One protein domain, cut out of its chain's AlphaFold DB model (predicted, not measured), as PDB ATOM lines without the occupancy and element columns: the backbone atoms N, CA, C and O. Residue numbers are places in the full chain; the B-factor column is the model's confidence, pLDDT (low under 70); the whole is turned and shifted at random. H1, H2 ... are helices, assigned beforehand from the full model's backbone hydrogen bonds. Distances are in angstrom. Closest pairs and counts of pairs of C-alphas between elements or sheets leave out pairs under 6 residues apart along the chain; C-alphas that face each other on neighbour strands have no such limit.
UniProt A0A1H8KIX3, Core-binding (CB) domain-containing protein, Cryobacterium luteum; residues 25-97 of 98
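What this domain is: This is residues 25 to 97 of the 98 residues of the protein "Core-binding (CB) domain-containing protein" of Cryobacterium luteum (UniProt A0A1H8KIX3). A helical hairpin, H1 and H2, opens as a narrow V from their tight link, and H3 runs crosswise past the far end of H2, so that the three helices make a zigzag with H1 and H3 apart. The tiny H4 follows H3 and is near it. The 73 printed residues hold four named helices in the order H1, H2, H3, H4 and no named strand; the class is all helix. The whole is only just compact, close to loose, with a radius of gyration of the C-alphas of 13.4 A, and only just flat, spanning 34 by 30 by 17 A.

How they stand to each other: H1, residues 25 to 43, is the longest helix. With residues 34 to 42 alone it touches residues 48 to 55 of H2, residues 48 to 65; the closest C-alphas, of Thr 38 and Ile 51, are 7.0 A apart. This hairpin has a shallow tilt of 21 degrees, opposite ways. H2 touches H3, residues 74 to 88, through residues 61 to 65 and 76 to 80 alone; the closest C-alphas, of Thr 65 and Asp 76, are 6.7 A apart. Their lines are only just about perpendicular, at 71 degrees. H4, residues 92 to 95, is close to H3 but not clearly touching: the closest C-alphas, of Met 81 and Leu 95, are 7.3 A apart. H4 is apart from H1 and H2. Every O i to N i+4 pair is within hydrogen-bond range in H1 and H3, and 12 of 14 in H2; H4 is too short for such a pair.

Where its parts are: H1 begins at C-alpha 25 (201.535, 168.633, 227.083) and is 26.8 A long; H2 is 25.7 A, H3 21.2 A. H4 ends at C-alpha 95 (195.024, 171.781, 197.168).

The domain as a whole: The C-alphas farthest apart, of Pro 25 and Ala 91, are 36.3 A apart. The printed part has no cut and no long link. Mean pLDDT of the printed part is 88.4; residues 88 to 97 are under 70.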
ATOM      1  N   PRO A  25     200.814 169.755 227.682       88.81
ATOM      2  CA  PRO A  25     201.535 168.633 227.083       88.81
ATOM      3  C   PRO A  25     201.325 168.561 225.574       88.81
ATOM      4  O   PRO A  25     202.289 168.376 224.835       88.81
ATOM      5  N   ASP A  26     200.101 168.799 225.114       92.56
ATOM      6  CA  ASP A  26     199.765 168.725 223.699       92.56
ATOM      7  C   ASP A  26     200.445 169.826 222.872       92.56
ATOM      8  O   ASP A  26     201.091 169.548 221.863       92.56
ATOM      9  N   GLU A  27     200.392 171.075 223.341       92.88
ATOM     10  CA  GLU A  27     201.025 172.217 222.670       92.88
ATOM     11  C   GLU A  27     202.544 172.039 222.559       92.88
ATOM     12  O   GLU A  27     203.132 172.221 221.491       92.88
ATOM     13  N   GLN A  28     203.181 171.620 223.656       92.56
ATOM     14  CA  GLN A  28     204.625 171.392 223.699       92.56
ATOM     15  C   GLN A  28     205.034 170.203 222.827       92.56
ATOM     16  O   GLN A  28     206.043 170.273 222.124       92.56
ATOM     17  N   THR A  29     204.229 169.139 222.811       93.00
ATOM     18  CA  THR A  29     204.448 167.986 221.930       93.00
ATOM     19  C   THR A  29     204.334 168.396 220.467       93.00
ATOM     20  O   THR A  29     205.212 168.072 219.669       93.00
ATOM     21  N   PHE A  30     203.313 169.174 220.108       94.94
ATOM     22  CA  PHE A  30     203.142 169.671 218.746       94.94
ATOM     23  C   PHE A  30     204.298 170.580 218.315       94.94
ATOM     24  O   PHE A  30     204.839 170.412 217.222       94.94
ATOM     25  N   ALA A  31     204.741 171.496 219.181       93.38
ATOM     26  CA  ALA A  31     205.895 172.349 218.909       93.38
ATOM     27  C   ALA A  31     207.177 171.528 218.670       93.38
ATOM     28  O   ALA A  31     207.891 171.777 217.694       93.38
ATOM     29  N   ALA A  32     207.427 170.513 219.503       92.25
ATOM     30  CA  ALA A  32     208.560 169.603 219.354       92.25
ATOM     31  C   ALA A  32     208.487 168.797 218.045       92.25
ATOM     32  O   ALA A  32     209.485 168.700 217.327       92.25
ATOM     33  N   MET A  33     207.306 168.285 217.682       94.31
ATOM     34  CA  MET A  33     207.089 167.576 216.416       94.31
ATOM     35  C   MET A  33     207.358 168.471 215.203       94.31
ATOM     36  O   MET A  33     208.044 168.048 214.275       94.31
ATOM     37  N   ILE A  34     206.867 169.716 215.211       95.94
ATOM     38  CA  ILE A  34     207.123 170.668 214.123       95.94
ATOM     39  C   ILE A  34     208.620 170.980 214.003       95.94
ATOM     40  O   ILE A  34     209.133 171.038 212.884       95.94
ATOM     41  N   SER A  35     209.331 171.142 215.124       94.12
ATOM     42  CA  SER A  35     210.786 171.345 215.111       94.12
ATOM     43  C   SER A  35     211.497 170.148 214.483       94.12
ATOM     44  O   SER A  35     212.177 170.298 213.471       94.12
ATOM     45  N   GLY A  36     211.252 168.942 214.999       93.06
ATOM     46  CA  GLY A  36     211.909 167.735 214.502       93.06
ATOM     47  C   GLY A  36     211.577 167.424 213.039       93.06
ATOM     48  O   GLY A  36     212.440 166.968 212.290       93.06
ATOM     49  N   TRP A  37     210.354 167.711 212.586       95.00
ATOM     50  CA  TRP A  37     209.988 167.572 211.176       95.00
ATOM     51  C   TRP A  37     210.694 168.604 210.283       95.00
ATOM     52  O   TRP A  37     211.115 168.272 209.174       95.00
ATOM     53  N   THR A  38     210.884 169.832 210.770       95.19
ATOM     54  CA  THR A  38     211.673 170.862 210.074       95.19
ATOM     55  C   THR A  38     213.116 170.396 209.888       95.19
ATOM     56  O   THR A  38     213.631 170.439 208.769       95.19
ATOM     57  N   ASP A  39     213.737 169.883 210.952       95.25
ATOM     58  CA  ASP A  39     215.119 169.394 210.931       95.25
ATOM     59  C   ASP A  39     215.287 168.218 209.963       95.25
ATOM     60  O   ASP A  39     216.224 168.185 209.167       95.25
ATOM     61  N   GLN A  40     214.325 167.294 209.938       94.06
ATOM     62  CA  GLN A  40     214.310 166.201 208.966       94.06
ATOM     63  C   GLN A  40     214.225 166.676 207.515       94.06
ATOM     64  O   GLN A  40     214.864 166.103 206.634       94.06
ATOM     65  N   GLN A  41     213.398 167.682 207.230       96.12
ATOM     66  CA  GLN A  41     213.258 168.211 205.873       96.12
ATOM     67  C   GLN A  41     214.554 168.909 205.436       96.12
ATOM     68  O   GLN A  41     215.005 168.709 204.307       96.12
ATOM     69  N   LEU A  42     215.187 169.663 206.340       96.50
ATOM     70  CA  LEU A  42     216.498 170.274 206.111       96.50
ATOM     71  C   LEU A  42     217.581 169.217 205.864       96.50
ATOM     72  O   LEU A  42     218.344 169.345 204.909       96.50
ATOM     73  N   ALA A  43     217.604 168.139 206.652       95.38
ATOM     74  CA  ALA A  43     218.539 167.028 206.474       95.38
ATOM     75  C   ALA A  43     218.380 166.319 205.113       95.38
ATOM     76  O   ALA A  43     219.342 165.769 204.585       95.38
ATOM     77  N   ARG A  44     217.184 166.376 204.507       95.06
ATOM     78  CA  ARG A  44     216.897 165.877 203.147       95.06
ATOM     79  C   ARG A  44     217.225 166.888 202.038       95.06
ATOM     80  O   ARG A  44     216.897 166.644 200.880       95.06
ATOM     81  N   GLY A  45     217.838 168.027 202.366       96.94
ATOM     82  CA  GLY A  45     218.247 169.048 201.398       96.94
ATOM     83  C   GLY A  45     217.108 169.927 200.872       96.94
ATOM     84  O   GLY A  45     217.288 170.633 199.877       96.94
ATOM     85  N   LEU A  46     215.929 169.912 201.507       96.25
ATOM     86  CA  LEU A  46     214.835 170.800 201.114       96.25
ATOM     87  C   LEU A  46     215.173 172.256 201.451       96.25
ATOM     88  O   LEU A  46     215.657 172.581 202.535       96.25
ATOM     89  N   LYS A  47     214.858 173.159 200.520       96.81
ATOM     90  CA  LYS A  47     215.016 174.601 200.724       96.81
ATOM     91  C   LYS A  47     213.987 175.104 201.736       96.81
ATOM     92  O   LYS A  47     212.839 174.657 201.736       96.81
ATOM     93  N   ARG A  48     214.355 176.112 202.535       94.06
ATOM     94  CA  ARG A  48     213.432 176.766 203.485       94.06
ATOM     95  C   ARG A  48     212.160 177.285 202.809       94.06
ATOM     96  O   ARG A  48     211.078 177.081 203.345       94.06
ATOM     97  N   SER A  49     212.274 177.802 201.584       94.69
ATOM     98  CA  SER A  49     211.132 178.237 200.767       94.69
ATOM     99  C   SER A  49     210.121 177.127 200.451       94.69
ATOM    100  O   SER A  49     208.966 177.418 200.163       94.69
ATOM    101  N   THR A  50     210.524 175.856 200.521       90.38
ATOM    102  CA  THR A  50     209.632 174.693 200.387       90.38
ATOM    103  C   THR A  50     209.089 174.229 201.739       90.38
ATOM    104  O   THR A  50     207.972 173.723 201.822       90.38
ATOM    105  N   ILE A  51     209.869 174.380 202.810       92.81
ATOM    106  CA  ILE A  51     209.506 173.923 204.156       92.81
ATOM    107  C   ILE A  51     208.482 174.867 204.796       92.81
ATOM    108  O   ILE A  51     207.471 174.408 205.322       92.81
ATOM    109  N   GLU A  52     208.701 176.180 204.719       94.12
ATOM    110  CA  GLU A  52     207.867 177.188 205.388       94.12
ATOM    111  C   GLU A  52     206.376 177.123 205.008       94.12
ATOM    112  O   GLU A  52     205.546 177.139 205.924       94.12
ATOM    113  N   PRO A  53     205.987 176.983 203.720       91.00
ATOM    114  CA  PRO A  53     204.580 176.831 203.355       91.00
ATOM    115  C   PRO A  53     203.927 175.587 203.970       91.00
ATOM    116  O   PRO A  53     202.784 175.655 204.417       91.00
ATOM    117  N   ARG A  54     204.662 174.470 204.060       91.50
ATOM    118  CA  ARG A  54     204.165 173.222 204.664       91.50
ATOM    119  C   ARG A  54     203.937 173.383 206.162       91.50
ATOM    120  O   ARG A  54     202.892 172.992 206.673       91.50
ATOM    121  N   LEU A  55     204.875 174.021 206.865       94.56
ATOM    122  CA  LEU A  55     204.708 174.316 208.291       94.56
ATOM    123  C   LEU A  55     203.507 175.235 208.536       94.56
ATOM    124  O   LEU A  55     202.742 175.004 209.472       94.56
ATOM    125  N   LYS A  56     203.320 176.261 207.693       92.62
ATOM    126  CA  LYS A  56     202.152 177.151 207.764       92.62
ATOM    127  C   LYS A  56     200.846 176.389 207.592       92.62
ATOM    128  O   LYS A  56     199.921 176.635 208.358       92.62
ATOM    129  N   LEU A  57     200.774 175.472 206.629       92.44
ATOM    130  CA  LEU A  57     199.571 174.680 206.399       92.44
ATOM    131  C   LEU A  57     199.222 173.822 207.617       92.44
ATOM    132  O   LEU A  57     198.101 173.896 208.106       92.44
ATOM    133  N   VAL A  58     200.191 173.076 208.153       94.19
ATOM    134  CA  VAL A  58     199.978 172.214 209.328       94.19
ATOM    135  C   VAL A  58     199.552 173.036 210.550       94.19
ATOM    136  O   VAL A  58     198.651 172.632 211.280       94.19
ATOM    137  N   ARG A  59     200.140 174.222 210.758       95.44
ATOM    138  CA  ARG A  59     199.724 175.141 211.834       95.44
ATOM    139  C   ARG A  59     198.321 175.700 211.608       95.44
ATOM    140  O   ARG A  59     197.542 175.748 212.553       95.44
ATOM    141  N   ARG A  60     197.976 176.081 210.374       94.50
ATOM    142  CA  ARG A  60     196.624 176.547 210.033       94.50
ATOM    143  C   ARG A  60     195.595 175.442 210.257       94.50
ATOM    144  O   ARG A  60     194.538 175.731 210.798       94.50
ATOM    145  N   PHE A  61     195.918 174.194 209.920       95.44
ATOM    146  CA  PHE A  61     195.034 173.056 210.161       95.44
ATOM    147  C   PHE A  61     194.856 172.760 211.659       95.44
ATOM    148  O   PHE A  61     193.735 172.563 212.125       95.44
ATOM    149  N   GLN A  62     195.934 172.834 212.445       96.75
ATOM    150  CA  GLN A  62     195.857 172.765 213.909       96.75
ATOM    151  C   GLN A  62     194.958 173.877 214.481       96.75
ATOM    152  O   GLN A  62     194.126 173.609 215.341       96.75
ATOM    153  N   THR A  63     195.079 175.110 213.977       96.38
ATOM    154  CA  THR A  63     194.226 176.237 214.398       96.38
ATOM    155  C   THR A  63     192.768 176.045 213.976       96.38
ATOM    156  O   THR A  63     191.876 176.309 214.770       96.38
ATOM    157  N   PHE A  64     192.521 175.559 212.754       95.44
ATOM    158  CA  PHE A  64     191.180 175.288 212.229       95.44
ATOM    159  C   PHE A  64     190.439 174.247 213.073       95.44
ATOM    160  O   PHE A  64     189.302 174.466 213.470       95.44
ATOM    161  N   THR A  65     191.109 173.137 213.384       96.44
ATOM    162  CA  THR A  65     190.523 172.046 214.177       96.44
ATOM    163  C   THR A  65     190.474 172.348 215.673       96.44
ATOM    164  O   THR A  65     189.753 171.679 216.408       96.44
ATOM    165  N   ASN A  66     191.274 173.314 216.144       96.75
ATOM    166  CA  ASN A  66     191.581 173.523 217.561       96.75
ATOM    167  C   ASN A  66     191.985 172.212 218.275       96.75
ATOM    168  O   ASN A  66     191.702 171.997 219.453       96.75
ATOM    169  N   ALA A  67     192.623 171.314 217.527       96.25
ATOM    170  CA  ALA A  67     192.959 169.961 217.933       96.25
ATOM    171  C   ALA A  67     194.350 169.595 217.405       96.25
ATOM    172  O   ALA A  67     194.908 170.272 216.538       96.25
ATOM    173  N   TYR A  68     194.934 168.520 217.925       95.69
ATOM    174  CA  TYR A  68     196.314 168.135 217.628       95.69
ATOM    175  C   TYR A  68     196.393 166.920 216.691       95.69
ATOM    176  O   TYR A  68     195.411 166.185 216.564       95.69
ATOM    177  N   PRO A  69     197.553 166.654 216.053       94.06
ATOM    178  CA  PRO A  69     197.677 165.618 215.024       94.06
ATOM    179  C   PRO A  69     197.190 164.217 215.409       94.06
ATOM    180  O   PRO A  69     196.671 163.497 214.564       94.06
ATOM    181  N   TRP A  70     197.321 163.826 216.679       94.88
ATOM    182  CA  TRP A  70     196.861 162.524 217.184       94.88
ATOM    183  C   TRP A  70     195.348 162.445 217.437       94.88
ATOM    184  O   TRP A  70     194.846 161.368 217.748       94.88
ATOM    185  N   THR A  71     194.621 163.556 217.319       96.50
ATOM    186  CA  THR A  71     193.155 163.611 217.451       96.50
ATOM    187  C   THR A  71     192.430 163.891 216.140       96.50
ATOM    188  O   THR A  71     191.207 163.766 216.096       96.50
ATOM    189  N   TRP A  72     193.160 164.267 215.088       95.94
ATOM    190  CA  TRP A  72     192.574 164.585 213.790       95.94
ATOM    191  C   TRP A  72     191.865 163.387 213.164       95.94
ATOM    192  O   TRP A  72     192.294 162.236 213.281       95.94
ATOM    193  N   LYS A  73     190.790 163.690 212.447       96.19
ATOM    194  CA  LYS A  73     189.959 162.745 211.712       96.19
ATOM    195  C   LYS A  73     189.967 163.081 210.220       96.19
ATOM    196  O   LYS A  73     190.209 164.227 209.847       96.19
ATOM    197  N   PRO A  74     189.637 162.113 209.348       95.06
ATOM    198  CA  PRO A  74     189.493 162.380 207.917       95.06
ATOM    199  C   PRO A  74     188.508 163.518 207.602       95.06
ATOM    200  O   PRO A  74     188.808 164.356 206.759       95.06
ATOM    201  N   VAL A  75     187.387 163.594 208.332       95.56
ATOM    202  CA  VAL A  75     186.373 164.652 208.158       95.56
ATOM    203  C   VAL A  75     186.931 166.053 208.415       95.56
ATOM    204  O   VAL A  75     186.611 166.975 207.674       95.56
ATOM    205  N   ASP A  76     187.845 166.204 209.378       95.75
ATOM    206  CA  ASP A  76     188.465 167.496 209.682       95.75
ATOM    207  C   ASP A  76     189.236 168.028 208.463       95.75
ATOM    208  O   ASP A  76     189.213 169.221 208.161       95.75
ATOM    209  N   VAL A  77     189.905 167.129 207.728       92.12
ATOM    210  CA  VAL A  77     190.635 167.472 206.502       92.12
ATOM    211  C   VAL A  77     189.661 167.885 205.404       92.12
ATOM    212  O   VAL A  77     189.888 168.889 204.738       92.12
ATOM    213  N   GLU A  78     188.571 167.145 205.207       92.12
ATOM    214  CA  GLU A  78     187.560 167.471 204.194       92.12
ATOM    215  C   GLU A  78     186.937 168.853 204.440       92.12
ATOM    216  O   GLU A  78     186.858 169.671 203.517       92.12
ATOM    217  N   GLU A  79     186.578 169.148 205.691       93.19
ATOM    218  CA  GLU A  79     186.049 170.448 206.102       93.19
ATOM    219  C   GLU A  79     187.074 171.571 205.909       93.19
ATOM    220  O   GLU A  79     186.749 172.614 205.336       93.19
ATOM    221  N   PHE A  80     188.331 171.347 206.300       92.25
ATOM    222  CA  PHE A  80     189.404 172.320 206.101       92.25
ATOM    223  C   PHE A  80     189.628 172.636 204.619       92.25
ATOM    224  O   PHE A  80     189.770 173.793 204.227       92.25
ATOM    225  N   MET A  81     189.608 171.621 203.756       88.19
ATOM    226  CA  MET A  81     189.777 171.811 202.314       88.19
ATOM    227  C   MET A  81     188.584 172.539 201.685       88.19
ATOM    228  O   MET A  81     188.766 173.325 200.748       88.19
ATOM    229  N   SER A  82     187.375 172.316 202.210       89.00
ATOM    230  CA  SER A  82     186.190 173.093 201.849       89.00
ATOM    231  C   SER A  82     186.348 174.567 202.244       89.00
ATOM    232  O   SER A  82     186.112 175.436 201.403       89.00
ATOM    233  N   GLU A  83     186.841 174.858 203.458       88.19
ATOM    234  CA  GLU A  83     187.133 176.225 203.930       88.19
ATOM    235  C   GLU A  83     188.163 176.929 203.043       88.19
ATOM    236  O   GLU A  83     187.929 178.052 202.591       88.19
ATOM    237  N   LEU A  84     189.270 176.257 202.711       84.75
ATOM    238  CA  LEU A  84     190.291 176.813 201.819       84.75
ATOM    239  C   LEU A  84     189.709 177.181 200.449       84.75
ATOM    240  O   LEU A  84     190.031 178.240 199.894       84.75
ATOM    241  N   ARG A  85     188.830 176.334 199.903       80.38
ATOM    242  CA  ARG A  85     188.168 176.591 198.621       80.38
ATOM    243  C   ARG A  85     187.216 177.783 198.709       80.38
ATOM    244  O   ARG A  85     187.265 178.635 197.826       80.38
ATOM    245  N   SER A  86     186.377 177.855 199.743       80.94
ATOM    246  CA  SER A  86     185.377 178.921 199.885       80.94
ATOM    247  C   SER A  86     185.983 180.271 200.271       80.94
ATOM    248  O   SER A  86     185.524 181.299 199.788       80.94
ATOM    249  N   GLY A  87     187.003 180.277 201.133       72.81
ATOM    250  CA  GLY A  87     187.591 181.499 201.686       72.81
ATOM    251  C   GLY A  87     188.708 182.100 200.833       72.81
ATOM    252  O   GLY A  87     188.852 183.317 200.785       72.81
ATOM    253  N   SER A  88     189.502 181.267 200.148       65.94
ATOM    254  CA  SER A  88     190.690 181.725 199.404       65.94
ATOM    255  C   SER A  88     190.680 181.428 197.902       65.94
ATOM    256  O   SER A  88     191.619 181.814 197.209       65.94
ATOM    257  N   GLY A  89     189.642 180.764 197.378       61.56
ATOM    258  CA  GLY A  89     189.513 180.485 195.940       61.56
ATOM    259  C   GLY A  89     190.625 179.590 195.376       61.56
ATOM    260  O   GLY A  89     190.905 179.624 194.179       61.56
ATOM    261  N   VAL A  90     191.295 178.811 196.231       62.53
ATOM    262  CA  VAL A  90     192.449 177.990 195.846       62.53
ATOM    263  C   VAL A  90     192.014 176.896 194.868       62.53
ATOM    264  O   VAL A  90     191.091 176.123 195.136       62.53
ATOM    265  N   ALA A  91     192.705 176.819 193.728       57.91
ATOM    266  CA  ALA A  91     192.454 175.809 192.708       57.91
ATOM    267  C   ALA A  91     192.698 174.384 193.239       57.91
ATOM    268  O   ALA A  91     193.609 174.131 194.029       57.91
ATOM    269  N   VAL A  92     191.917 173.419 192.741       54.81
ATOM    270  CA  VAL A  92     191.967 172.005 193.167       54.81
ATOM    271  C   VAL A  92     193.351 171.364 192.962       54.81
ATOM    272  O   VAL A  92     193.752 170.495 193.733       54.81
ATOM    273  N   SER A  93     194.112 171.808 191.959       48.44
ATOM    274  CA  SER A  93     195.489 171.357 191.705       48.44
ATOM    275  C   SER A  93     196.477 171.800 192.792       48.44
ATOM    276  O   SER A  93     197.379 171.045 193.154       48.44
ATOM    277  N   THR A  94     196.275 172.991 193.355       58.00
ATOM    278  CA  THR A  94     197.086 173.548 194.444       58.00
ATOM    279  C   THR A  94     196.757 172.877 195.775       58.00
ATOM    280  O   THR A  94     197.659 172.585 196.552       58.00
ATOM    281  N   LEU A  95     195.484 172.529 195.993       57.59
ATOM    282  CA  LEU A  95     195.024 171.781 197.168       57.59
ATOM    283  C   LEU A  95     195.725 170.419 197.328       57.59
ATOM    284  O   LEU A  95     195.990 169.999 198.445       57.59
ATOM    285  N   ARG A  96     196.075 169.742 196.227       59.06
ATOM    286  CA  ARG A  96     196.817 168.464 196.264       59.06
ATOM    287  C   ARG A  96     198.317 168.608 196.536       59.06
ATOM    288  O   ARG A  96     198.969 167.611 196.825       59.06
ATOM    289  N   SER A  97     198.863 169.811 196.372       56.53
ATOM    290  CA  SER A  97     200.294 170.098 196.561       56.53
ATOM    291  C   SER A  97     200.608 170.677 197.945       56.53
ATOM    292  O   SER A  97     201.782 170.892 198.260       56.53
TER     293      SER A  97